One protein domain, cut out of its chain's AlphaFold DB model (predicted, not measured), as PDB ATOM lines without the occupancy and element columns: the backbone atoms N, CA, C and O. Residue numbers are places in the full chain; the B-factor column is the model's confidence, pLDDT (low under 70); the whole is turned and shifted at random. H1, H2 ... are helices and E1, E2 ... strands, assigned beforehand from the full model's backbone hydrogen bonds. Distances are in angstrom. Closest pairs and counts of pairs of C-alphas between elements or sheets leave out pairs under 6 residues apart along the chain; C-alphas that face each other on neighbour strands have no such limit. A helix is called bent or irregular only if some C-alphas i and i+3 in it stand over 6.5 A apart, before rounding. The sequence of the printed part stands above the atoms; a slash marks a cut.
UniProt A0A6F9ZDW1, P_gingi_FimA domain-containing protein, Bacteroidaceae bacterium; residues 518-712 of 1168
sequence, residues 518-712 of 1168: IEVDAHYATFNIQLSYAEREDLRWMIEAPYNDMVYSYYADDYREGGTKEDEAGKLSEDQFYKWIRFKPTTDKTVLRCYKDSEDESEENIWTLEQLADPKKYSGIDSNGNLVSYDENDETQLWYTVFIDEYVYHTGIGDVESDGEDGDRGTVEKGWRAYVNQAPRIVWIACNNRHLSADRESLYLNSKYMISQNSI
ATOM      1  N   ILE A 518      77.927  20.860  20.156       90.81
ATOM      2  CA  ILE A 518      78.580  20.897  18.848       90.81
ATOM      3  C   ILE A 518      80.070  20.625  19.043       90.81
ATOM      4  O   ILE A 518      80.760  21.365  19.734       90.81
ATOM      5  N   GLU A 519      80.564  19.550  18.439       90.00
ATOM      6  CA  GLU A 519      81.990  19.228  18.407       90.00
ATOM      7  C   GLU A 519      82.522  19.486  17.007       90.00
ATOM      8  O   GLU A 519      81.950  19.011  16.023       90.00
ATOM      9  N   VAL A 520      83.616  20.232  16.937       92.69
ATOM     10  CA  VAL A 520      84.317  20.541  15.699       92.69
ATOM     11  C   VAL A 520      85.787  20.131  15.817       92.69
ATOM     12  O   VAL A 520      86.343  19.979  16.911       92.69
ATOM     13  N   ASP A 521      86.426  19.906  14.679       92.31
ATOM     14  CA  ASP A 521      87.853  19.601  14.614       92.31
ATOM     15  C   ASP A 521      88.694  20.891  14.553       92.31
ATOM     16  O   ASP A 521      88.173  22.004  14.521       92.31
ATOM     17  N   ALA A 522      90.014  20.754  14.515       91.25
ATOM     18  CA  ALA A 522      90.992  21.827  14.640       91.25
ATOM     19  C   ALA A 522      91.073  22.811  13.464       91.25
ATOM     20  O   ALA A 522      91.897  23.726  13.479       91.25
ATOM     21  N   HIS A 523      90.282  22.590  12.424       92.31
ATOM     22  CA  HIS A 523      90.239  23.402  11.218       92.31
ATOM     23  C   HIS A 523      89.048  24.364  11.232       92.31
ATOM     24  O   HIS A 523      88.254  24.372  12.173       92.31
ATOM     25  N   TYR A 524      88.912  25.153  10.165       92.06
ATOM     26  CA  TYR A 524      87.734  25.986   9.967       92.06
ATOM     27  C   TYR A 524      86.468  25.135  10.041       92.06
ATOM     28  O   TYR A 524      86.382  24.086   9.394       92.06
ATOM     29  N   ALA A 525      85.486  25.603  10.799       93.81
ATOM     30  CA  ALA A 525      84.184  24.970  10.883       93.81
ATOM     31  C   ALA A 525      83.067  26.008  10.747       93.81
ATOM     32  O   ALA A 525      83.170  27.148  11.203       93.81
ATOM     33  N   THR A 526      81.974  25.605  10.106       94.00
ATOM     34  CA  THR A 526      80.797  26.446   9.903       94.00
ATOM     35  C   THR A 526      79.513  25.634  10.032       94.00
ATOM     36  O   THR A 526      79.365  24.544   9.480       94.00
ATOM     37  N   PHE A 527      78.579  26.152  10.824       95.56
ATOM     38  CA  PHE A 527      77.300  25.511  11.134       95.56
ATOM     39  C   PHE A 527      76.291  26.562  11.596       95.56
ATOM     40  O   PHE A 527      76.664  27.698  11.862       95.56
ATOM     41  N   ASN A 528      75.013  26.199  11.724       96.06
ATOM     42  CA  ASN A 528      73.977  27.132  12.166       96.06
ATOM     43  C   ASN A 528      73.460  26.801  13.574       96.06
ATOM     44  O   ASN A 528      73.202  25.635  13.886       96.06
ATOM     45  N   ILE A 529      73.235  27.837  14.382       95.75
ATOM     46  CA  ILE A 529      72.529  27.787  15.673       95.75
ATOM     47  C   ILE A 529      71.209  28.567  15.593       95.75
ATOM     48  O   ILE A 529      70.983  29.312  14.636       95.75
ATOM     49  N   GLN A 530      70.339  28.401  16.594       95.00
ATOM     50  CA  GLN A 530      69.100  29.167  16.720       95.00
ATOM     51  C   GLN A 530      69.005  29.908  18.045       95.00
ATOM     52  O   GLN A 530      69.189  29.326  19.115       95.00
ATOM     53  N   LEU A 531      68.659  31.187  17.966       94.88
ATOM     54  CA  LEU A 531      68.385  32.019  19.131       94.88
ATOM     55  C   LEU A 531      67.191  32.930  18.839       94.88
ATOM     56  O   LEU A 531      67.043  33.435  17.721       94.88
ATOM     57  N   SER A 532      66.342  33.142  19.838       94.81
ATOM     58  CA  SER A 532      65.322  34.189  19.809       94.81
ATOM     59  C   SER A 532      65.880  35.532  20.278       94.81
ATOM     60  O   SER A 532      67.009  35.605  20.766       94.81
ATOM     61  N   TYR A 533      65.113  36.613  20.137       94.00
ATOM     62  CA  TYR A 533      65.531  37.904  20.688       94.00
ATOM     63  C   TYR A 533      65.510  37.919  22.214       94.00
ATOM     64  O   TYR A 533      66.446  38.463  22.794       94.00
ATOM     65  N   ALA A 534      64.539  37.254  22.847       91.44
ATOM     66  CA  ALA A 534      64.528  37.076  24.298       91.44
ATOM     67  C   ALA A 534      65.800  36.355  24.794       91.44
ATOM     68  O   ALA A 534      66.468  36.817  25.711       91.44
ATOM     69  N   GLU A 535      66.207  35.268  24.125       91.88
ATOM     70  CA  GLU A 535      67.431  34.534  24.483       91.88
ATOM     71  C   GLU A 535      68.711  35.336  24.227       91.88
ATOM     72  O   GLU A 535      69.698  35.128  24.924       91.88
ATOM     73  N   ARG A 536      68.721  36.212  23.212       92.38
ATOM     74  CA  ARG A 536      69.870  37.070  22.887       92.38
ATOM     75  C   ARG A 536      70.036  38.214  23.885       92.38
ATOM     76  O   ARG A 536      71.167  38.510  24.237       92.38
ATOM     77  N   GLU A 537      68.942  38.820  24.339       88.88
ATOM     78  CA  GLU A 537      68.964  39.886  25.353       88.88
ATOM     79  C   GLU A 537      69.497  39.364  26.703       88.88
ATOM     80  O   GLU A 537      70.294  40.033  27.362       88.88
ATOM     81  N   ASP A 538      69.127  38.134  27.077       86.00
ATOM     82  CA  ASP A 538      69.597  37.470  28.302       86.00
ATOM     83  C   ASP A 538      70.894  36.658  28.101       86.00
ATOM     84  O   ASP A 538      71.350  35.955  29.006       86.00
ATOM     85  N   LEU A 539      71.516  36.725  26.920       88.69
ATOM     86  CA  LEU A 539      72.666  35.893  26.578       88.69
ATOM     87  C   LEU A 539      73.873  36.248  27.449       88.69
ATOM     88  O   LEU A 539      74.311  37.397  27.510       88.69
ATOM     89  N   ARG A 540      74.466  35.227  28.068       86.69
ATOM     90  CA  ARG A 540      75.841  35.250  28.585       86.69
ATOM     91  C   ARG A 540      76.677  34.178  27.913       86.69
ATOM     92  O   ARG A 540      76.141  33.190  27.398       86.69
ATOM     93  N   TRP A 541      77.984  34.382  27.911       88.12
ATOM     94  CA  TRP A 541      78.933  33.504  27.247       88.12
ATOM     95  C   TRP A 541      80.215  33.364  28.060       88.12
ATOM     96  O   TRP A 541      80.563  34.234  28.857       88.12
ATOM     97  N   MET A 542      80.904  32.253  27.831       86.69
ATOM     98  CA  MET A 542      82.209  31.952  28.405       86.69
ATOM     99  C   MET A 542      83.040  31.205  27.363       86.69
ATOM    100  O   MET A 542      82.503  30.353  26.659       86.69
ATOM    101  N   ILE A 543      84.325  31.525  27.262       88.38
ATOM    102  CA  ILE A 543      85.317  30.839  26.434       88.38
ATOM    103  C   ILE A 543      86.420  30.326  27.349       88.38
ATOM    104  O   ILE A 543      86.946  31.075  28.173       88.38
ATOM    105  N   GLU A 544      86.807  29.076  27.145       86.44
ATOM    106  CA  GLU A 544      88.048  28.510  27.648       86.44
ATOM    107  C   GLU A 544      88.917  28.067  26.483       86.44
ATOM    108  O   GLU A 544      88.512  27.264  25.639       86.44
ATOM    109  N   ALA A 545      90.127  28.608  26.440       88.81
ATOM    110  CA  ALA A 545      91.068  28.366  25.373       88.81
ATOM    111  C   ALA A 545      92.422  27.911  25.932       88.81
ATOM    112  O   ALA A 545      93.259  28.745  26.280       88.81
ATOM    113  N   PRO A 546      92.654  26.589  26.015       87.50
ATOM    114  CA  PRO A 546      93.975  26.043  26.295       87.50
ATOM    115  C   PRO A 546      94.996  26.459  25.225       87.50
ATOM    116  O   PRO A 546      94.751  26.304  24.023       87.50
ATOM    117  N   TYR A 547      96.134  26.995  25.663       86.56
ATOM    118  CA  TYR A 547      97.251  27.413  24.823       86.56
ATOM    119  C   TYR A 547      98.548  27.476  25.637       86.56
ATOM    120  O   TYR A 547      98.625  28.159  26.657       86.56
ATOM    121  N   ASN A 548      99.586  26.806  25.144       86.38
ATOM    122  CA  ASN A 548     100.908  26.697  25.757       86.38
ATOM    123  C   ASN A 548     100.832  26.230  27.215       86.38
ATOM    124  O   ASN A 548     101.411  26.859  28.100       86.38
ATOM    125  N   ASP A 549     100.039  25.179  27.439       80.12
ATOM    126  CA  ASP A 549      99.808  24.545  28.741       80.12
ATOM    127  C   ASP A 549      99.198  25.483  29.802       80.12
ATOM    128  O   ASP A 549      99.215  25.195  30.995       80.12
ATOM    129  N   MET A 550      98.599  26.595  29.360       80.94
ATOM    130  CA  MET A 550      97.799  27.508  30.173       80.94
ATOM    131  C   MET A 550      96.380  27.604  29.616       80.94
ATOM    132  O   MET A 550      96.171  27.550  28.404       80.94
ATOM    133  N   VAL A 551      95.389  27.781  30.487       81.06
ATOM    134  CA  VAL A 551      93.999  28.007  30.073       81.06
ATOM    135  C   VAL A 551      93.698  29.500  30.119       81.06
ATOM    136  O   VAL A 551      93.744  30.113  31.182       81.06
ATOM    137  N   TYR A 552      93.366  30.080  28.965       82.12
ATOM    138  CA  TYR A 552      92.882  31.455  28.871       82.12
ATOM    139  C   TYR A 552      91.358  31.467  28.949       82.12
ATOM    140  O   TYR A 552      90.690  30.729  28.222       82.12
ATOM    141  N   SER A 553      90.803  32.313  29.815       82.06
ATOM    142  CA  SER A 553      89.357  32.399  30.036       82.06
ATOM    143  C   SER A 553      88.811  33.784  29.688       82.06
ATOM    144  O   SER A 553      89.396  34.802  30.051       82.06
ATOM    145  N   TYR A 554      87.669  33.821  29.004       83.00
ATOM    146  CA  TYR A 554      86.978  35.046  28.580       83.00
ATOM    147  C   TYR A 554      85.485  34.903  28.825       83.00
ATOM    148  O   TYR A 554      84.967  33.793  28.705       83.00
ATOM    149  N   TYR A 555      84.780  35.988  29.147       79.44
ATOM    150  CA  TYR A 555      83.365  35.881  29.506       79.44
ATOM    151  C   TYR A 555      82.605  37.222  29.550       79.44
ATOM    152  O   TYR A 555      83.201  38.295  29.677       79.44
ATOM    153  N   ALA A 556      81.270  37.126  29.538       75.00
ATOM    154  CA  ALA A 556      80.344  38.211  29.887       75.00
ATOM    155  C   ALA A 556      79.897  38.091  31.365       75.00
ATOM    156  O   ALA A 556      79.320  37.069  31.719       75.00
ATOM    157  N   ASP A 557      80.120  39.118  32.206       65.25
ATOM    158  CA  ASP A 557      79.936  39.173  33.692       65.25
ATOM    159  C   ASP A 557      80.903  38.291  34.530       65.25
ATOM    160  O   ASP A 557      81.634  37.530  33.950       65.25
ATOM    161  N   ASP A 558      81.025  38.370  35.869       56.59
ATOM    162  CA  ASP A 558      82.150  37.751  36.640       56.59
ATOM    163  C   ASP A 558      82.197  36.191  36.676       56.59
ATOM    164  O   ASP A 558      81.779  35.551  37.642       56.59
ATOM    165  N   TYR A 559      82.695  35.554  35.606       59.94
ATOM    166  CA  TYR A 559      82.703  34.091  35.417       59.94
ATOM    167  C   TYR A 559      84.074  33.418  35.623       59.94
ATOM    168  O   TYR A 559      84.118  32.194  35.644       59.94
ATOM    169  N   ARG A 560      85.206  34.117  35.773       53.16
ATOM    170  CA  ARG A 560      86.476  33.491  36.211       53.16
ATOM    171  C   ARG A 560      87.541  34.531  36.532       53.16
ATOM    172  O   ARG A 560      88.015  35.256  35.673       53.16
ATOM    173  N   GLU A 561      88.003  34.557  37.758       46.72
ATOM    174  CA  GLU A 561      89.045  35.485  38.164       46.72
ATOM    175  C   GLU A 561      90.370  35.286  37.385       46.72
ATOM    176  O   GLU A 561      90.872  34.169  37.278       46.72
ATOM    177  N   GLY A 562      90.901  36.371  36.798       53.41
ATOM    178  CA  GLY A 562      92.031  36.362  35.853       53.41
ATOM    179  C   GLY A 562      91.641  36.266  34.369       53.41
ATOM    180  O   GLY A 562      92.480  36.508  33.501       53.41
ATOM    181  N   GLY A 563      90.376  35.960  34.062       57.16
ATOM    182  CA  GLY A 563      89.860  36.022  32.699       57.16
ATOM    183  C   GLY A 563      89.545  37.448  32.243       57.16
ATOM    184  O   GLY A 563      89.339  38.356  33.049       57.16
ATOM    185  N   THR A 564      89.524  37.661  30.927       63.50
ATOM    186  CA  THR A 564      89.268  38.996  30.359       63.50
ATOM    187  C   THR A 564      87.761  39.244  30.252       63.50
ATOM    188  O   THR A 564      87.047  38.480  29.599       63.50
ATOM    189  N   LYS A 565      87.292  40.323  30.893       72.69
ATOM    190  CA  LYS A 565      85.884  40.747  30.944       72.69
ATOM    191  C   LYS A 565      85.465  41.524  29.693       72.69
ATOM    192  O   LYS A 565      86.280  42.217  29.082       72.69
ATOM    193  N   GLU A 566      84.172  41.465  29.367       67.12
ATOM    194  CA  GLU A 566      83.552  42.221  28.263       67.12
ATOM    195  C   GLU A 566      83.868  43.732  28.289       67.12
ATOM    196  O   GLU A 566      84.104  44.336  27.242       67.12
ATOM    197  N   ASP A 567      83.923  44.363  29.466       63.16
ATOM    198  CA  ASP A 567      84.162  45.807  29.612       63.16
ATOM    199  C   ASP A 567      85.594  46.241  29.246       63.16
ATOM    200  O   ASP A 567      85.851  47.428  29.013       63.16
ATOM    201  N   GLU A 568      86.501  45.281  29.048       64.50
ATOM    202  CA  GLU A 568      87.776  45.469  28.359       64.50
ATOM    203  C   GLU A 568      87.644  45.324  26.826       64.50
ATOM    204  O   GLU A 568      88.593  44.923  26.153       64.50
ATOM    205  N   ALA A 569      86.490  45.685  26.250       54.97
ATOM    206  CA  ALA A 569      86.119  45.501  24.838       54.97
ATOM    207  C   ALA A 569      87.204  45.905  23.819       54.97
ATOM    208  O   ALA A 569      87.361  45.263  22.781       54.97
ATOM    209  N   GLY A 570      87.991  46.945  24.119       61.53
ATOM    210  CA  GLY A 570      89.132  47.339  23.287       61.53
ATOM    211  C   GLY A 570      90.202  46.246  23.169       61.53
ATOM    212  O   GLY A 570      90.724  46.037  22.080       61.53
ATOM    213  N   LYS A 571      90.479  45.508  24.251       66.56
ATOM    214  CA  LYS A 571      91.413  44.373  24.277       66.56
ATOM    215  C   LYS A 571      90.803  43.113  23.654       66.56
ATOM    216  O   LYS A 571      91.467  42.471  22.848       66.56
ATOM    217  N   LEU A 572      89.536  42.798  23.950       74.81
ATOM    218  CA  LEU A 572      88.841  41.638  23.361       74.81
ATOM    219  C   LEU A 572      88.767  41.723  21.836       74.81
ATOM    220  O   LEU A 572      89.006  40.743  21.137       74.81
ATOM    221  N   SER A 573      88.514  42.922  21.305       67.12
ATOM    222  CA  SER A 573      88.458  43.158  19.861       67.12
ATOM    223  C   SER A 573      89.791  42.933  19.138       67.12
ATOM    224  O   SER A 573      89.814  42.870  17.908       67.12
ATOM    225  N   GLU A 574      90.900  42.792  19.868       72.25
ATOM    226  CA  GLU A 574      92.215  42.444  19.332       72.25
ATOM    227  C   GLU A 574      92.620  40.991  19.641       72.25
ATOM    228  O   GLU A 574      93.427  40.438  18.895       72.25
ATOM    229  N   ASP A 575      91.991  40.350  20.632       82.12
ATOM    230  CA  ASP A 575      92.312  39.015  21.138       82.12
ATOM    231  C   ASP A 575      91.933  37.874  20.173       82.12
ATOM    232  O   ASP A 575      90.867  37.857  19.549       82.12
ATOM    233  N   GLN A 576      92.828  36.893  20.043       81.94
ATOM    234  CA  GLN A 576      92.672  35.784  19.105       81.94
ATOM    235  C   GLN A 576      91.667  34.721  19.553       81.94
ATOM    236  O   GLN A 576      90.947  34.177  18.717       81.94
ATOM    237  N   PHE A 577      91.605  34.422  20.852       87.06
ATOM    238  CA  PHE A 577      90.687  33.429  21.406       87.06
ATOM    239  C   PHE A 577      89.265  33.974  21.423       87.06
ATOM    240  O   PHE A 577      88.314  33.214  21.275       87.06
ATOM    241  N   TYR A 578      89.129  35.295  21.522       86.75
ATOM    242  CA  TYR A 578      87.861  35.983  21.359       86.75
ATOM    243  C   TYR A 578      87.370  35.979  19.895       86.75
ATOM    244  O   TYR A 578      86.238  35.592  19.606       86.75
ATOM    245  N   LYS A 579      88.235  36.348  18.936       86.25
ATOM    246  CA  LYS A 579      87.910  36.367  17.489       86.25
ATOM    247  C   LYS A 579      87.651  34.996  16.878       86.25
ATOM    248  O   LYS A 579      87.129  34.919  15.766       86.25
ATOM    249  N   TRP A 580      88.028  33.951  17.599       90.00
ATOM    250  CA  TRP A 580      87.858  32.555  17.242       90.00
ATOM    251  C   TRP A 580      86.439  32.194  16.783       90.00
ATOM    252  O   TRP A 580      86.276  31.339  15.913       90.00
ATOM    253  N   ILE A 581      85.416  32.841  17.347       93.19
ATOM    254  CA  ILE A 581      84.013  32.594  17.021       93.19
ATOM    255  C   ILE A 581      83.334  33.859  16.488       93.19
ATOM    256  O   ILE A 581      83.417  34.931  17.085       93.19
ATOM    257  N   ARG A 582      82.637  33.740  15.351       94.25
ATOM    258  CA  ARG A 582      81.888  34.842  14.720       94.25
ATOM    259  C   ARG A 582      80.542  34.393  14.167       94.25
ATOM    260  O   ARG A 582      80.329  33.202  13.952       94.25
ATOM    261  N   PHE A 583      79.641  35.343  13.902       96.88
ATOM    262  CA  PHE A 583      78.257  35.040  13.520       96.88
ATOM    263  C   PHE A 583      77.738  35.867  12.339       96.88
ATOM    264  O   PHE A 583      78.097  37.027  12.164       96.88
ATOM    265  N   LYS A 584      76.821  35.298  11.555       96.88
ATOM    266  CA  LYS A 584      75.991  36.027  10.578       96.88
ATOM    267  C   LYS A 584      74.549  35.516  10.616       96.88
ATOM    268  O   LYS A 584      74.351  34.308  10.726       96.88
ATOM    269  N   PRO A 585      73.526  36.372  10.459       96.75
ATOM    270  CA  PRO A 585      72.154  35.898  10.314       96.75
ATOM    271  C   PRO A 585      71.973  35.143   8.985       96.75
ATOM    272  O   PRO A 585      72.566  35.494   7.955       96.75
ATOM    273  N   THR A 586      71.143  34.101   9.016       96.50
ATOM    274  CA  THR A 586      70.822  33.246   7.863       96.50
ATOM    275  C   THR A 586      69.345  32.838   7.875       96.50
ATOM    276  O   THR A 586      68.623  33.106   8.831       96.50
ATOM    277  N   THR A 587      68.874  32.218   6.795       96.31
ATOM    278  CA  THR A 587      67.449  31.927   6.572       96.31
ATOM    279  C   THR A 587      67.002  30.588   7.156       96.31
ATOM    280  O   THR A 587      65.866  30.454   7.612       96.31
ATOM    281  N   ASP A 588      67.866  29.571   7.133       94.56
ATOM    282  CA  ASP A 588      67.519  28.214   7.563       94.56
ATOM    283  C   ASP A 588      68.730  27.391   8.021       94.56
ATOM    284  O   ASP A 588      69.880  27.809   7.925       94.56
ATOM    285  N   LYS A 589      68.466  26.176   8.515       92.62
ATOM    286  CA  LYS A 589      69.467  25.250   9.066       92.62
ATOM    287  C   LYS A 589      70.565  24.828   8.077       92.62
ATOM    288  O   LYS A 589      71.644  24.428   8.506       92.62
ATOM    289  N   THR A 590      70.273  24.826   6.782       93.12
ATOM    290  CA  THR A 590      71.125  24.275   5.716       93.12
ATOM    291  C   THR A 590      71.821  25.340   4.875       93.12
ATOM    292  O   THR A 590      72.706  25.000   4.088       93.12
ATOM    293  N   VAL A 591      71.454  26.610   5.048       95.75
ATOM    294  CA  VAL A 591      72.092  27.765   4.410       95.75
ATOM    295  C   VAL A 591      73.195  28.295   5.317       95.75
ATOM    296  O   VAL A 591      72.930  28.968   6.314       95.75
ATOM    297  N   LEU A 592      74.440  27.986   4.973       96.19
ATOM    298  CA  LEU A 592      75.621  28.501   5.654       96.19
ATOM    299  C   LEU A 592      76.090  29.768   4.941       96.19
ATOM    300  O   LEU A 592      76.367  29.742   3.742       96.19
ATOM    301  N   ARG A 593      76.182  30.887   5.656       95.56
ATOM    302  CA  ARG A 593      76.778  32.110   5.104       95.56
ATOM    303  C   ARG A 593      78.253  31.882   4.761       95.56
ATOM    304  O   ARG A 593      78.929  31.127   5.451       95.56
ATOM    305  N   CYS A 594      78.758  32.548   3.725       93.75
ATOM    306  CA  CYS A 594      80.204  32.661   3.527       93.75
ATOM    307  C   CYS A 594      80.793  33.572   4.618       93.75
ATOM    308  O   CYS A 594      80.110  34.493   5.084       93.75
ATOM    309  N   TYR A 595      82.040  33.315   5.033       92.56
ATOM    310  CA  TYR A 595      82.696  34.120   6.069       92.56
ATOM    311  C   TYR A 595      82.752  35.591   5.644       92.56
ATOM    312  O   TYR A 595      82.186  36.444   6.328       92.56
ATOM    313  N   LYS A 596      83.290  35.851   4.446       92.94
ATOM    314  CA  LYS A 596      83.132  37.112   3.717       92.94
ATOM    315  C   LYS A 596      82.271  36.923   2.472       92.94
ATOM    316  O   LYS A 596      82.412  35.945   1.751       92.94
ATOM    317  N   ASP A 597      81.360  37.859   2.239       90.62
ATOM    318  CA  ASP A 597      80.499  37.897   1.055       90.62
ATOM    319  C   ASP A 597      81.208  38.547  -0.153       90.62
ATOM    320  O   ASP A 597      80.750  38.396  -1.286       90.62
ATOM    321  N   SER A 598      82.256  39.341   0.097       90.56
ATOM    322  CA  SER A 598      83.072  40.050  -0.901       90.56
ATOM    323  C   SER A 598      84.316  40.663  -0.245       90.56
ATOM    324  O   SER A 598      84.265  40.965   0.948       90.56
ATOM    325  N   GLU A 599      85.343  40.988  -1.034       90.31
ATOM    326  CA  GLU A 599      86.565  41.682  -0.574       90.31
ATOM    327  C   GLU A 599      86.310  42.967   0.231       90.31
ATOM    328  O   GLU A 599      86.994  43.238   1.217       90.31
ATOM    329  N   ASP A 600      85.290  43.740  -0.148       90.88
ATOM    330  CA  ASP A 600      84.964  45.029   0.477       90.88
ATOM    331  C   ASP A 600      83.997  44.911   1.680       90.88
ATOM    332  O   ASP A 600      83.471  45.923   2.157       90.88
ATOM    333  N   GLU A 601      83.687  43.700   2.166       90.94
ATOM    334  CA  GLU A 601      82.755  43.541   3.288       90.94
ATOM    335  C   GLU A 601      83.337  44.100   4.598       90.94
ATOM    336  O   GLU A 601      84.436  43.748   5.025       90.94
ATOM    337  N   SER A 602      82.559  44.957   5.270       89.19
ATOM    338  CA  SER A 602      82.902  45.476   6.599       89.19
ATOM    339  C   SER A 602      82.896  44.367   7.654       89.19
ATOM    340  O   SER A 602      81.929  43.612   7.750       89.19
ATOM    341  N   GLU A 603      83.909  44.351   8.524       84.38
ATOM    342  CA  GLU A 603      83.984  43.466   9.699       84.38
ATOM    343  C   GLU A 603      82.769  43.596  10.634       84.38
ATOM    344  O   GLU A 603      82.412  42.634  11.306       84.38
ATOM    345  N   GLU A 604      82.075  44.742  10.642       86.44
ATOM    346  CA  GLU A 604      80.840  44.930  11.424       86.44
ATOM    347  C   GLU A 604      79.690  44.009  10.974       86.44
ATOM    348  O   GLU A 604      78.764  43.761  11.748       86.44
ATOM    349  N   ASN A 605      79.739  43.490   9.741       90.00
ATOM    350  CA  ASN A 605      78.755  42.538   9.216       90.00
ATOM    351  C   ASN A 605      79.038  41.087   9.639       90.00
ATOM    352  O   ASN A 605      78.221  40.205   9.372       90.00
ATOM    353  N   ILE A 606      80.178  40.834  10.285       92.62
ATOM    354  CA  ILE A 606      80.585  39.535  10.822       92.62
ATOM    355  C   ILE A 606      80.559  39.671  12.343       92.62
ATOM    356  O   ILE A 606      81.482  40.203  12.951       92.62
ATOM    357  N   TRP A 607      79.480  39.245  12.980       94.38
ATOM    358  CA  TRP A 607      79.193  39.616  14.360       94.38
ATOM    359  C   TRP A 607      80.123  38.943  15.373       94.38
ATOM    360  O   TRP A 607      80.472  37.772  15.218       94.38
ATOM    361  N   THR A 608      80.501  39.685  16.410       92.00
ATOM    362  CA  THR A 608      81.119  39.177  17.645       92.00
ATOM    363  C   THR A 608      80.060  38.597  18.598       92.00
ATOM    364  O   THR A 608      78.860  38.643  18.302       92.00
ATOM    365  N   LEU A 609      80.473  38.055  19.751       91.19
ATOM    366  CA  LEU A 609      79.540  37.561  20.771       91.19
ATOM    367  C   LEU A 609      78.684  38.687  21.374       91.19
ATOM    368  O   LEU A 609      77.490  38.476  21.567       91.19
ATOM    369  N   GLU A 610      79.221  39.893  21.594       88.31
ATOM    370  CA  GLU A 610      78.423  41.019  22.126       88.31
ATOM    371  C   GLU A 610      77.446  41.540  21.076       88.31
ATOM    372  O   GLU A 610      76.315  41.896  21.386       88.31
ATOM    373  N   GLN A 611      77.849  41.551  19.804       92.12
ATOM    374  CA  GLN A 611      76.938  41.922  18.722       92.12
ATOM    375  C   GLN A 611      75.804  40.892  18.583       92.12
ATOM    376  O   GLN A 611      74.649  41.259  18.361       92.12
ATOM    377  N   LEU A 612      76.097  39.603  18.789       94.06
ATOM    378  CA  LEU A 612      75.058  38.584  18.917       94.06
ATOM    379  C   LEU A 612      74.173  38.843  20.152       94.06
ATOM    380  O   LEU A 612      72.956  38.729  20.029       94.06
ATOM    381  N   ALA A 613      74.737  39.248  21.291       91.38
ATOM    382  CA  ALA A 613      74.010  39.565  22.526       91.38
ATOM    383  C   ALA A 613      73.252  40.915  22.510       91.38
ATOM    384  O   ALA A 613      72.495  41.197  23.432       91.38
ATOM    385  N   ASP A 614      73.398  41.743  21.465       91.69
ATOM    386  CA  ASP A 614      72.683  43.023  21.304       91.69
ATOM    387  C   ASP A 614      71.632  42.947  20.172       91.69
ATOM    388  O   ASP A 614      71.820  43.476  19.065       91.69
ATOM    389  N   PRO A 615      70.483  42.285  20.407       93.19
ATOM    390  CA  PRO A 615      69.425  42.154  19.405       93.19
ATOM    391  C   PRO A 615      68.747  43.485  19.033       93.19
ATOM    392  O   PRO A 615      68.099  43.560  17.985       93.19
ATOM    393  N   LYS A 616      68.916  44.551  19.832       92.88
ATOM    394  CA  LYS A 616      68.381  45.896  19.541       92.88
ATOM    395  C   LYS A 616      69.112  46.550  18.377       92.88
ATOM    396  O   LYS A 616      68.484  47.245  17.576       92.88
ATOM    397  N   LYS A 617      70.430  46.351  18.299       92.81
ATOM    398  CA  LYS A 617      71.274  46.899  17.232       92.81
ATOM    399  C   LYS A 617      71.472  45.920  16.072       92.81
ATOM    400  O   LYS A 617      71.555  46.370  14.929       92.81
ATOM    401  N   TYR A 618      71.519  44.615  16.340       93.62
ATOM    402  CA  TYR A 618      71.839  43.585  15.344       93.62
ATOM    403  C   TYR A 618      70.641  42.666  15.066       93.62
ATOM    404  O   TYR A 618      70.437  41.638  15.720       93.62
ATOM    405  N   SER A 619      69.835  43.032  14.068       93.94
ATOM    406  CA  SER A 619      68.600  42.320  13.712       93.94
ATOM    407  C   SER A 619      68.850  40.988  12.995       93.94
ATOM    408  O   SER A 619      69.668  40.903  12.083       93.94
ATOM    409  N   GLY A 620      68.110  39.946  13.381       94.50
ATOM    410  CA  GLY A 620      68.084  38.652  12.699       94.50
ATOM    411  C   GLY A 620      67.267  38.664  11.398       94.50
ATOM    412  O   GLY A 620      66.630  39.660  11.045       94.50
ATOM    413  N   ILE A 621      67.285  37.533  10.690       95.69
ATOM    414  CA  ILE A 621      66.643  37.337   9.384       95.69
ATOM    415  C   ILE A 621      65.630  36.184   9.468       95.69
ATOM    416  O   ILE A 621      65.891  35.173  10.120       95.69
ATOM    417  N   ASP A 622      64.469  36.340   8.826       95.06
ATOM    418  CA  ASP A 622      63.452  35.288   8.717       95.06
ATOM    419  C   ASP A 622      63.771  34.268   7.606       95.06
ATOM    420  O   ASP A 622      64.691  34.428   6.803       95.06
ATOM    421  N   SER A 623      62.965  33.210   7.502       95.31
ATOM    422  CA  SER A 623      63.142  32.176   6.473       95.31
ATOM    423  C   SER A 623      62.930  32.656   5.031       95.31
ATOM    424  O   SER A 623      63.246  31.922   4.097       95.31
ATOM    425  N   ASN A 624      62.410  33.870   4.830       94.56
ATOM    426  CA  ASN A 624      62.253  34.497   3.519       94.56
ATOM    427  C   ASN A 624      63.399  35.471   3.193       94.56
ATOM    428  O   ASN A 624      63.375  36.075   2.119       94.56
ATOM    429  N   GLY A 625      64.370  35.648   4.096       94.56
ATOM    430  CA  GLY A 625      65.490  36.564   3.903       94.56
ATOM    431  C   GLY A 625      65.239  38.004   4.351       94.56
ATOM    432  O   GLY A 625      66.033  38.876   4.003       94.56
ATOM    433  N   ASN A 626      64.162  38.289   5.092       96.25
ATOM    434  CA  ASN A 626      63.822  39.645   5.538       96.25
ATOM    435  C   ASN A 626      64.295  39.919   6.971       96.25
ATOM    436  O   ASN A 626      64.247  39.030   7.819       96.25
ATOM    437  N   LEU A 627      64.667  41.171   7.258       94.50
ATOM    438  CA  LEU A 627      64.985  41.624   8.617       94.50
ATOM    439  C   LEU A 627      63.772  41.511   9.549       94.50
ATOM    440  O   LEU A 627      62.677  41.982   9.228       94.50
ATOM    441  N   VAL A 628      63.992  40.938  10.730       94.00
ATOM    442  CA  VAL A 628      62.980  40.818  11.788       94.00
ATOM    443  C   VAL A 628      63.115  41.995  12.749       94.00
ATOM    444  O   VAL A 628      64.199  42.268  13.261       94.00
ATOM    445  N   SER A 629      62.022  42.713  13.011       90.62
ATOM    446  CA  SER A 629      62.028  43.841  13.957       90.62
ATOM    447  C   SER A 629      62.233  43.359  15.395       90.62
ATOM    448  O   SER A 629      61.619  42.374  15.785       90.62
ATOM    449  N   TYR A 630      63.064  44.061  16.168       91.06
ATOM    450  CA  TYR A 630      63.342  43.727  17.569       91.06
ATOM    451  C   TYR A 630      62.089  43.805  18.461       91.06
ATOM    452  O   TYR A 630      61.377  44.814  18.447       91.06
ATOM    453  N   ASP A 631      61.887  42.769  19.274       88.62
ATOM    454  CA  ASP A 631      60.948  42.709  20.396       88.62
ATOM    455  C   ASP A 631      61.595  41.871  21.514       88.62
ATOM    456  O   ASP A 631      62.032  40.744  21.281       88.62
ATOM    457  N   GLU A 632      61.686  42.445  22.716       84.00
ATOM    458  CA  GLU A 632      62.369  41.861  23.882       84.00
ATOM    459  C   GLU A 632      61.706  40.573  24.390       84.00
ATOM    460  O   GLU A 632      62.354  39.759  25.037       84.00
ATOM    461  N   ASN A 633      60.421  40.373  24.079       87.56
ATOM    462  CA  ASN A 633      59.662  39.189  24.484       87.56
ATOM    463  C   ASN A 633      59.482  38.187  23.331       87.56
ATOM    464  O   ASN A 633      58.717  37.230  23.468       87.56
ATOM    465  N   ASP A 634      60.121  38.412  22.177       89.56
ATOM    466  CA  ASP A 634      59.981  37.522  21.029       89.56
ATOM    467  C   ASP A 634      60.814  36.251  21.219       89.56
ATOM    468  O   ASP A 634      62.048  36.267  21.208       89.56
ATOM    469  N   GLU A 635      60.105  35.134  21.371       92.12
ATOM    470  CA  GLU A 635      60.658  33.784  21.491       92.12
ATOM    471  C   GLU A 635      60.862  33.090  20.128       92.12
ATOM    472  O   GLU A 635      61.306  31.937  20.072       92.12
ATOM    473  N   THR A 636      60.565  33.766  19.010       93.25
ATOM    474  CA  THR A 636      60.741  33.219  17.658       93.25
ATOM    475  C   THR A 636      62.205  32.873  17.403       93.25
ATOM    476  O   THR A 636      63.085  33.728  17.437       93.25
ATOM    477  N   GLN A 637      62.471  31.603  17.102       94.81
ATOM    478  CA  GLN A 637      63.817  31.111  16.819       94.81
ATOM    479  C   GLN A 637      64.280  31.549  15.422       94.81
ATOM    480  O   GLN A 637      63.698  31.140  14.414       94.81
ATOM    481  N   LEU A 638      65.359  32.333  15.366       96.50
ATOM    482  CA  LEU A 638      66.018  32.765  14.128       96.50
ATOM    483  C   LEU A 638      67.351  32.033  13.953       96.50
ATOM    484  O   LEU A 638      67.952  31.604  14.936       96.50
ATOM    485  N   TRP A 639      67.807  31.874  12.709       97.06
ATOM    486  CA  TRP A 639      69.043  31.151  12.403       97.06
ATOM    487  C   TRP A 639      70.248  32.085  12.294       97.06
ATOM    488  O   TRP A 639      70.192  33.132  11.646       97.06
ATOM    489  N   TYR A 640      71.370  31.643  12.856       97.50
ATOM    490  CA  TYR A 640      72.656  32.328  12.761       97.50
ATOM    491  C   TYR A 640      73.733  31.323  12.355       97.50
ATOM    492  O   TYR A 640      73.895  30.294  13.011       97.50
ATOM    493  N   THR A 641      74.456  31.612  11.275       97.50
ATOM    494  CA  THR A 641      75.675  30.892  10.908       97.50
ATOM    495  C   THR A 641      76.785  31.278  11.864       97.50
ATOM    496  O   THR A 641      77.073  32.459  12.022       97.50
ATOM    497  N   VAL A 642      77.384  30.270  12.482       97.44
ATOM    498  CA  VAL A 642      78.581  30.339  13.310       97.44
ATOM    499  C   VAL A 642      79.788  30.024  12.440       97.44
ATOM    500  O   VAL A 642      79.761  29.094  11.626       97.44
ATOM    501  N   PHE A 643      80.848  30.787  12.644       95.44
ATOM    502  CA  PHE A 643      82.163  30.586  12.067       95.44
ATOM    503  C   PHE A 643      83.134  30.306  13.196       95.44
ATOM    504  O   PHE A 643      83.284  31.140  14.087       95.44
ATOM    505  N   ILE A 644      83.761  29.138  13.152       94.38
ATOM    506  CA  ILE A 644      84.820  28.748  14.068       94.38
ATOM    507  C   ILE A 644      86.132  28.801  13.305       94.38
ATOM    508  O   ILE A 644      86.309  28.107  12.303       94.38
ATOM    509  N   ASP A 645      87.028  29.646  13.782       87.25
ATOM    510  CA  ASP A 645      88.285  29.950  13.130       87.25
ATOM    511  C   ASP A 645      89.418  29.014  13.592       87.25
ATOM    512  O   ASP A 645      89.550  28.671  14.763       87.25
ATOM    513  N   GLU A 646      90.299  28.606  12.691       75.12
ATOM    514  CA  GLU A 646      91.574  27.979  13.025       75.12
ATOM    515  C   GLU A 646      92.680  29.004  13.355       75.12
ATOM    516  O   GLU A 646      93.739  28.614  13.840       75.12
ATOM    517  N   TYR A 647      92.473  30.306  13.107       60.56
ATOM    518  CA  TYR A 647      93.507  31.354  13.200       60.56
ATOM    519  C   TYR A 647      94.046  31.681  14.587       60.56
ATOM    520  O   TYR A 647      95.073  32.346  14.696       60.56
ATOM    521  N   VAL A 648      93.438  31.134  15.632       60.69
ATOM    522  CA  VAL A 648      93.893  31.196  17.033       60.69
ATOM    523  C   VAL A 648      95.321  30.636  17.233       60.69
ATOM    524  O   VAL A 648      95.905  30.646  18.308       60.69
ATOM    525  N   TYR A 649      95.879  30.073  16.176       62.91
ATOM    526  CA  TYR A 649      97.196  29.477  16.077       62.91
ATOM    527  C   TYR A 649      98.279  30.454  15.586       62.91
ATOM    528  O   TYR A 649      99.461  30.254  15.856       62.91
ATOM    529  N   HIS A 650      97.895  31.536  14.907       62.50
ATOM    530  CA  HIS A 650      98.820  32.429  14.198       62.50
ATOM    531  C   HIS A 650      99.097  33.746  14.918       62.50
ATOM    532  O   HIS A 650      99.763  34.616  14.362       62.50
ATOM    533  N   THR A 651      98.612  33.920  16.145       67.44
ATOM    534  CA  THR A 651      98.901  35.100  16.964       67.44
ATOM    535  C   THR A 651      99.646  34.656  18.216       67.44
ATOM    536  O   THR A 651      99.192  33.812  18.981       67.44
ATOM    537  N   GLY A 652     100.861  35.169  18.373       66.19
ATOM    538  CA  GLY A 652     101.716  34.858  19.503       66.19
ATOM    539  C   GLY A 652     101.190  35.527  20.766       66.19
ATOM    540  O   GLY A 652     100.682  36.649  20.696       66.19
ATOM    541  N   ILE A 653     101.313  34.857  21.909       72.56
ATOM    542  CA  ILE A 653     101.009  35.428  23.226       72.56
ATOM    543  C   ILE A 653     102.243  35.307  24.114       72.56
ATOM    544  O   ILE A 653     102.911  34.272  24.128       72.56
ATOM    545  N   GLY A 654     102.533  36.369  24.868       72.81
ATOM    546  CA  GLY A 654     103.712  36.428  25.728       72.81
ATOM    547  C   GLY A 654     104.996  36.302  24.908       72.81
ATOM    548  O   GLY A 654     105.212  37.079  23.979       72.81
ATOM    549  N   ASP A 655     105.818  35.309  25.246       68.94
ATOM    550  CA  ASP A 655     107.097  35.031  24.580       68.94
ATOM    551  C   ASP A 655     106.965  34.110  23.349       68.94
ATOM    552  O   ASP A 655     107.958  33.825  22.674       68.94
ATOM    553  N   VAL A 656     105.756  33.630  23.029       76.94
ATOM    554  CA  VAL A 656     105.516  32.802  21.838       76.94
ATOM    555  C   VAL A 656     105.431  33.706  20.608       76.94
ATOM    556  O   VAL A 656     104.526  34.527  20.502       76.94
ATOM    557  N   GLU A 657     106.348  33.554  19.650       77.31
ATOM    558  CA  GLU A 657     106.274  34.258  18.361       77.31
ATOM    559  C   GLU A 657     105.183  33.643  17.465       77.31
ATOM    560  O   GLU A 657     105.123  32.423  17.319       77.31
ATOM    561  N   SER A 658     104.357  34.470  16.817       75.12
ATOM    562  CA  SER A 658     103.376  34.019  15.815       75.12
ATOM    563  C   SER A 658     104.056  33.495  14.555       75.12
ATOM    564  O   SER A 658     104.176  32.290  14.345       75.12
ATOM    565  N   ASP A 659     104.544  34.438  13.755       82.69
ATOM    566  CA  ASP A 659     105.223  34.253  12.489       82.69
ATOM    567  C   ASP A 659     106.549  35.011  12.546       82.69
ATOM    568  O   ASP A 659     106.662  36.063  13.181       82.69
ATOM    569  N   GLY A 660     107.565  34.523  11.843       82.12
ATOM    570  CA  GLY A 660     108.826  35.242  11.738       82.12
ATOM    571  C   GLY A 660     109.616  34.896  10.490       82.12
ATOM    572  O   GLY A 660     109.413  33.857   9.867       82.12
ATOM    573  N   GLU A 661     110.531  35.791  10.125       87.00
ATOM    574  CA  GLU A 661     111.449  35.573   9.009       87.00
ATOM    575  C   GLU A 661     112.399  34.404   9.288       87.00
ATOM    576  O   GLU A 661     113.020  34.326  10.352       87.00
ATOM    577  N   ASP A 662     112.544  33.531   8.295       86.38
ATOM    578  CA  ASP A 662     113.433  32.379   8.316       86.38
ATOM    579  C   ASP A 662     114.187  32.261   6.987       86.38
ATOM    580  O   ASP A 662     113.724  31.635   6.030       86.38
ATOM    581  N   GLY A 663     115.359  32.905   6.926       87.44
ATOM    582  CA  GLY A 663     116.327  32.786   5.831       87.44
ATOM    583  C   GLY A 663     115.699  32.693   4.434       87.44
ATOM    584  O   GLY A 663     114.937  33.559   4.013       87.44
ATOM    585  N   ASP A 664     116.011  31.610   3.718       84.06
ATOM    586  CA  ASP A 664     115.524  31.351   2.353       84.06
ATOM    587  C   ASP A 664     114.069  30.833   2.293       84.06
ATOM    588  O   ASP A 664     113.489  30.689   1.205       84.06
ATOM    589  N   ARG A 665     113.466  30.517   3.446       87.06
ATOM    590  CA  ARG A 665     112.069  30.073   3.561       87.06
ATOM    591  C   ARG A 665     111.101  31.255   3.607       87.06
ATOM    592  O   ARG A 665     109.948  31.083   3.205       87.06
ATOM    593  N   GLY A 666     111.573  32.445   3.989       88.62
ATOM    594  CA  GLY A 666     110.762  33.651   4.178       88.62
ATOM    595  C   GLY A 666     109.994  33.605   5.498       88.62
ATOM    596  O   GLY A 666     110.443  32.970   6.446       88.62
ATOM    597  N   THR A 667     108.830  34.244   5.561       89.12
ATOM    598  CA  THR A 667     107.985  34.239   6.761       89.12
ATOM    599  C   THR A 667     107.384  32.849   7.012       89.12
ATOM    600  O   THR A 667     106.703  32.297   6.142       89.12
ATOM    601  N   VAL A 668     107.641  32.276   8.188       89.38
ATOM    602  CA  VAL A 668     107.127  30.968   8.627       89.38
ATOM    603  C   VAL A 668     106.403  31.096   9.960       89.38
ATOM    604  O   VAL A 668     106.737  31.957  10.771       89.38
ATOM    605  N   GLU A 669     105.472  30.183  10.201       85.81
ATOM    606  CA  GLU A 669     104.828  30.012  11.500       85.81
ATOM    607  C   GLU A 669     105.828  29.524  12.560       85.81
ATOM    608  O   GLU A 669     106.564  28.566  12.333       85.81
ATOM    609  N   LYS A 670     105.859  30.148  13.737       84.06
ATOM    610  CA  LYS A 670     106.761  29.782  14.844       84.06
ATOM    611  C   LYS A 670     106.027  29.280  16.086       84.06
ATOM    612  O   LYS A 670     106.577  28.451  16.809       84.06
ATOM    613  N   GLY A 671     104.782  29.707  16.287       83.12
ATOM    614  CA  GLY A 671     104.002  29.430  17.495       83.12
ATOM    615  C   GLY A 671     103.338  28.055  17.562       83.12
ATOM    616  O   GLY A 671     102.602  27.791  18.508       83.12
ATOM    617  N   TRP A 672     103.571  27.156  16.594       87.38
ATOM    618  CA  TRP A 672     102.725  25.965  16.446       87.38
ATOM    619  C   TRP A 672     102.694  25.001  17.625       87.38
ATOM    620  O   TRP A 672     101.694  24.328  17.860       87.38
ATOM    621  N   ARG A 673     103.767  24.965  18.410       87.31
ATOM    622  CA  ARG A 673     103.882  24.090  19.583       87.31
ATOM    623  C   ARG A 673     102.943  24.487  20.709       87.31
ATOM    624  O   ARG A 673     102.499  23.620  21.446       87.31
ATOM    625  N   ALA A 674     102.593  25.766  20.788       86.62
ATOM    626  CA  ALA A 674     101.707  26.275  21.821       86.62
ATOM    627  C   ALA A 674     100.263  25.782  21.658       86.62
ATOM    628  O   ALA A 674      99.474  25.880  22.588       86.62
ATOM    629  N   TYR A 675      99.879  25.270  20.490       86.56
ATOM    630  CA  TYR A 675      98.472  24.997  20.220       86.56
ATOM    631  C   TYR A 675      98.161  23.580  19.736       86.56
ATOM    632  O   TYR A 675      96.990  23.209  19.641       86.56
ATOM    633  N   VAL A 676      99.175  22.782  19.393       89.69
ATOM    634  CA  VAL A 676      98.999  21.365  19.042       89.69
ATOM    635  C   VAL A 676      98.838  20.518  20.295       89.69
ATOM    636  O   VAL A 676      99.355  20.864  21.351       89.69
ATOM    637  N   ASN A 677      98.142  19.387  20.178       88.38
ATOM    638  CA  ASN A 677      97.943  18.409  21.256       88.38
ATOM    639  C   ASN A 677      97.316  18.965  22.556       88.38
ATOM    640  O   ASN A 677      97.167  18.219  23.519       88.38
ATOM    641  N   GLN A 678      96.869  20.225  22.565       86.75
ATOM    642  CA  GLN A 678      96.183  20.872  23.682       86.75
ATOM    643  C   GLN A 678      94.789  20.264  23.921       86.75
ATOM    644  O   GLN A 678      94.204  19.637  23.026       86.75
ATOM    645  N   ALA A 679      94.229  20.475  25.114       83.88
ATOM    646  CA  ALA A 679      92.825  20.170  25.378       83.88
ATOM    647  C   ALA A 679      91.893  20.988  24.449       83.88
ATOM    648  O   ALA A 679      92.306  22.030  23.931       83.88
ATOM    649  N   PRO A 680      90.654  20.523  24.188       87.62
ATOM    650  CA  PRO A 680      89.726  21.259  23.339       87.62
ATOM    651  C   PRO A 680      89.439  22.665  23.873       87.62
ATOM    652  O   PRO A 680      89.272  22.850  25.075       87.62
ATOM    653  N   ARG A 681      89.331  23.637  22.965       90.12
ATOM    654  CA  ARG A 681      88.813  24.975  23.281       90.12
ATOM    655  C   ARG A 681      87.299  24.919  23.306       90.12
ATOM    656  O   ARG A 681      86.707  24.270  22.442       90.12
ATOM    657  N   ILE A 682      86.668  25.579  24.263       90.88
ATOM    658  CA  ILE A 682      85.225  25.485  24.468       90.88
ATOM    659  C   ILE A 682      84.635  26.882  24.574       90.88
ATOM    660  O   ILE A 682      85.191  27.750  25.237       90.88
ATOM    661  N   VAL A 683      83.496  27.095  23.919       91.75
ATOM    662  CA  VAL A 683      82.636  28.252  24.155       91.75
ATOM    663  C   VAL A 683      81.242  27.787  24.542       91.75
ATOM    664  O   VAL A 683      80.635  26.942  23.876       91.75
ATOM    665  N   TRP A 684      80.727  28.366  25.618       90.25
ATOM    666  CA  TRP A 684      79.349  28.205  26.052       90.25
ATOM    667  C   TRP A 684      78.563  29.474  25.714       90.25
ATOM    668  O   TRP A 684      79.043  30.587  25.926       90.25
ATOM    669  N   ILE A 685      77.353  29.310  25.174       91.56
ATOM    670  CA  ILE A 685      76.487  30.409  24.723       91.56
ATOM    671  C   ILE A 685      75.099  30.262  25.353       91.56
ATOM    672  O   ILE A 685      74.552  29.157  25.428       91.56
ATOM    673  N   ALA A 686      74.530  31.401  25.764       86.75
ATOM    674  CA  ALA A 686      73.308  31.507  26.562       86.75
ATOM    675  C   ALA A 686      73.450  30.747  27.893       86.75
ATOM    676  O   ALA A 686      72.749  29.767  28.157       86.75
ATOM    677  N   CYS A 687      74.441  31.177  28.679       80.06
ATOM    678  CA  CYS A 687      74.857  30.551  29.933       80.06
ATOM    679  C   CYS A 687      74.155  31.151  31.150       80.06
ATOM    680  O   CYS A 687      74.154  32.366  31.292       80.06
ATOM    681  N   ASN A 688      73.686  30.322  32.083       73.94
ATOM    682  CA  ASN A 688      73.113  30.753  33.366       73.94
ATOM    683  C   ASN A 688      73.597  29.838  34.515       73.94
ATOM    684  O   ASN A 688      74.113  28.752  34.256       73.94
ATOM    685  N   ASN A 689      73.402  30.259  35.776       73.75
ATOM    686  CA  ASN A 689      73.635  29.459  36.997       73.75
ATOM    687  C   ASN A 689      75.039  28.826  37.115       73.75
ATOM    688  O   ASN A 689      75.180  27.614  37.273       73.75
ATOM    689  N   ARG A 690      76.092  29.645  37.039       78.19
ATOM    690  CA  ARG A 690      77.476  29.181  37.207       78.19
ATOM    691  C   ARG A 690      77.876  29.050  38.684       78.19
ATOM    692  O   ARG A 690      77.619  29.963  39.465       78.19
ATOM    693  N   HIS A 691      78.611  27.987  39.012       80.62
ATOM    694  CA  HIS A 691      79.222  27.736  40.323       80.62
ATOM    695  C   HIS A 691      80.657  27.197  40.164       80.62
ATOM    696  O   HIS A 691      80.884  26.355  39.304       80.62
ATOM    697  N   LEU A 692      81.615  27.683  40.960       80.81
ATOM    698  CA  LEU A 692      83.031  27.273  40.941       80.81
ATOM    699  C   LEU A 692      83.510  27.058  42.380       80.81
ATOM    700  O   LEU A 692      83.214  27.896  43.236       80.81
ATOM    701  N   SER A 693      84.250  25.975  42.623       83.06
ATOM    702  CA  SER A 693      84.837  25.667  43.930       83.06
ATOM    703  C   SER A 693      85.919  26.673  44.347       83.06
ATOM    704  O   SER A 693      86.500  27.383  43.524       83.06
ATOM    705  N   ALA A 694      86.209  26.741  45.650       81.19
ATOM    706  CA  ALA A 694      87.198  27.655  46.229       81.19
ATOM    707  C   ALA A 694      88.638  27.400  45.744       81.19
ATOM    708  O   ALA A 694      89.419  28.347  45.625       81.19
ATOM    709  N   ASP A 695      88.974  26.141  45.460       75.69
ATOM    710  CA  ASP A 695      90.239  25.715  44.849       75.69
ATOM    711  C   ASP A 695      90.221  25.730  43.316       75.69
ATOM    712  O   ASP A 695      91.252  25.547  42.681       75.69
ATOM    713  N   ARG A 696      89.058  26.033  42.723       77.50
ATOM    714  CA  ARG A 696      88.831  26.207  41.284       77.50
ATOM    715  C   ARG A 696      88.989  24.946  40.435       77.50
ATOM    716  O   ARG A 696      89.020  25.067  39.209       77.50
ATOM    717  N   GLU A 697      89.022  23.781  41.064       82.62
ATOM    718  CA  GLU A 697      89.159  22.489  40.388       82.62
ATOM    719  C   GLU A 697      87.807  21.901  39.947       82.62
ATOM    720  O   GLU A 697      87.755  21.011  39.097       82.62
ATOM    721  N   SER A 698      86.692  22.441  40.458       87.31
ATOM    722  CA  SER A 698      85.336  21.980  40.145       87.31
ATOM    723  C   SER A 698      84.426  23.112  39.656       87.31
ATOM    724  O   SER A 698      84.133  24.063  40.389       87.31
ATOM    725  N   LEU A 699      83.917  22.994  38.424       85.44
ATOM    726  CA  LEU A 699      83.037  23.973  37.768       85.44
ATOM    727  C   LEU A 699      81.685  23.354  37.389       85.44
ATOM    728  O   LEU A 699      81.619  22.264  36.825       85.44
ATOM    729  N   TYR A 700      80.598  24.094  37.611       88.19
ATOM    730  CA  TYR A 700      79.268  23.796  37.075       88.19
ATOM    731  C   TYR A 700      78.666  24.999  36.336       88.19
ATOM    732  O   TYR A 700      78.745  26.129  36.821       88.19
ATOM    733  N   LEU A 701      78.006  24.759  35.192       84.75
ATOM    734  CA  LEU A 701      77.187  25.760  34.488       84.75
ATOM    735  C   LEU A 701      76.058  25.147  33.635       84.75
ATOM    736  O   LEU A 701      76.173  24.030  33.124       84.75
ATOM    737  N   ASN A 702      75.002  25.924  33.371       86.75
ATOM    738  CA  ASN A 702      73.959  25.597  32.389       86.75
ATOM    739  C   ASN A 702      74.167  26.386  31.090       86.75
ATOM    740  O   ASN A 702      74.421  27.588  31.143       86.75
ATOM    741  N   SER A 703      73.995  25.751  29.927       87.81
ATOM    742  CA  SER A 703      74.114  26.423  28.622       87.81
ATOM    743  C   SER A 703      73.085  25.931  27.596       87.81
ATOM    744  O   SER A 703      72.669  24.768  27.614       87.81
ATOM    745  N   LYS A 704      72.670  26.805  26.661       89.69
ATOM    746  CA  LYS A 704      71.898  26.361  25.485       89.69
ATOM    747  C   LYS A 704      72.807  25.712  24.454       89.69
ATOM    748  O   LYS A 704      72.426  24.684  23.901       89.69
ATOM    749  N   TYR A 705      73.981  26.298  24.209       92.12
ATOM    750  CA  TYR A 705      74.989  25.745  23.310       92.12
ATOM    751  C   TYR A 705      76.334  25.585  24.009       92.12
ATOM    752  O   TYR A 705      76.784  26.492  24.704       92.12
ATOM    753  N   MET A 706      76.993  24.460  23.737       91.56
ATOM    754  CA  MET A 706      78.402  24.230  24.033       91.56
ATOM    755  C   MET A 706      79.091  23.816  22.737       91.56
ATOM    756  O   MET A 706      78.765  22.771  22.164       91.56
ATOM    757  N   ILE A 707      80.032  24.637  22.280       93.19
ATOM    758  CA  ILE A 707      80.828  24.383  21.082       93.19
ATOM    759  C   ILE A 707      82.248  24.062  21.533       93.19
ATOM    760  O   ILE A 707      82.898  24.891  22.160       93.19
ATOM    761  N   SER A 708      82.722  22.864  21.211       91.88
ATOM    762  CA  SER A 708      84.066  22.392  21.537       91.88
ATOM    763  C   SER A 708      84.862  22.179  20.255       91.88
ATOM    764  O   SER A 708      84.390  21.491  19.349       91.88
ATOM    765  N   GLN A 709      86.054  22.764  20.172       92.38
ATOM    766  CA  GLN A 709      86.996  22.557  19.080       92.38
ATOM    767  C   GLN A 709      88.239  21.830  19.565       92.38
ATOM    768  O   GLN A 709      88.973  22.311  20.426       92.38
ATOM    769  N   ASN A 710      88.516  20.698  18.932       90.81
ATOM    770  CA  ASN A 710      89.751  19.963  19.148       90.81
ATOM    771  C   ASN A 710      90.989  20.744  18.672       90.81
ATOM    772  O   ASN A 710      90.939  21.473  17.687       90.81
ATOM    773  N   SER A 711      92.133  20.533  19.323       90.12
ATOM    774  CA  SER A 711      93.428  21.027  18.838       90.12
ATOM    775  C   SER A 711      93.982  20.176  17.692       90.12
ATOM    776  O   SER A 711      93.607  19.007  17.531       90.12
ATOM    777  N   ILE A 712      94.916  20.735  16.914       92.25
ATOM    778  CA  ILE A 712      95.634  19.985  15.872       92.25
ATOM    779  C   ILE A 712      96.439  18.860  16.530       92.25
ATOM    780  O   ILE A 712      97.192  19.106  17.471       92.25
TER     781      ILE A 712
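What this domain is: This is residues 518 to 712 of the 1168 residues of the protein "P_gingi_FimA domain-containing protein" of Bacteroidaceae bacterium (UniProt A0A6F9ZDW1). Two strongly twisted sheets, E1 E11 E10 E3 E4 and E2 E7 E5, lie partly face to face as a sandwich with their strands crossed, and short helices sit around their edges. The long hairpin E10 and E11 bends sharply, its turn end leading away from the sandwich, while the small hairpin E8 and E9 lies at one far end of the longest axis. The printed part has 195 residues with four named helices and eleven named strands, in the order E1 E2 H1 E3 E4 H2 H3 E5 E6 H4 E7 E8 E9 E10 E11; under half of the residues are in these elements. The larger sheet is mixed, the other two are antiparallel, and the class is mixed, helices and strands. The whole is compact, with a radius of gyration of the C-alphas of 17.7 A and spans of 55 by 48 by 29 A.

Where its parts are: In the larger sheet are E1, residues 518 to 520, from C-alpha 518 at (78.580, 20.897, 18.848); E11, residues 698 to 709, 21.1 A long, ending at C-alpha 709 at (86.996, 22.557, 19.080); E10, 681 to 692, 18.7 A; E3, 541 to 547, 19.5 A; and E4, 550 to 555, 16.7 A. E10 bends by 122 degrees at residue 688 and E11 by 115 degrees at residue 704. The second sheet has E2, 525 to 531, 19.2 A; E7, 638 to 644, 19.2 A; and E5, 581 to 586, 16.1 A. E8 is 659 to 662, E9 666 to 669 and E6 591 to 593. The helices are H1, 533 to 537; H2, 566 to 572, irregular, with C-alphas 567 and 570 8.2 A apart; H3, 576 to 579; and H4, 609 to 613.

How they stand to each other: E11 and E10 are an antiparallel hairpin, with N 683 and O 707 2.9 A apart. E10 and E3 are antiparallel, N 544 to O 682 2.8 A, as are E3 and E4, a hairpin, N 545 to O 552 2.8 A. E1 is parallel to E11, N 520 to O 708 2.8 A. In the sandwich, two sheets face to face, the strands cross at 56 degrees. E7 is antiparallel to E2, N 642 to O 527 2.7 A, and to E5, N 641 to O 584 2.8 A. E6 pairs with no named strand; its closest C-alpha to E7 is Leu 592, 5.8 A from that of Thr 641. H4 only grazes both sheets; H1, H3 and, only just, with 5 pairs of C-alphas within 10 A, H2 graze the larger. H1 and H4 only just touch, with 3 pairs of C-alphas within 8 A, the closest Arg 536 and Ala 613 at 4.8 A. The hairpin E8 and E9, N 660 to O 668 2.9 A, is apart from the other named elements. Each O i to N i+4 pair is within hydrogen-bond range in H1 and H4; H2 has 1 of 3, with 3 of 4 O i to N i+3 pairs, and H3 is too short for such a pair.

The domain as a whole: The C-alphas farthest apart, those of Asn 633 and Asp 664, are 60.6 A apart. The printed part has no cut. The links E6 to H4, H4 to E7, E7 to E8 and E9 to E10 are long, and residues 598 to 603 stand free. Mean pLDDT of the printed part is 85.6; it is under 70 at residues 557 to 564, 566 to 571, 573, 647 to 652 and 655.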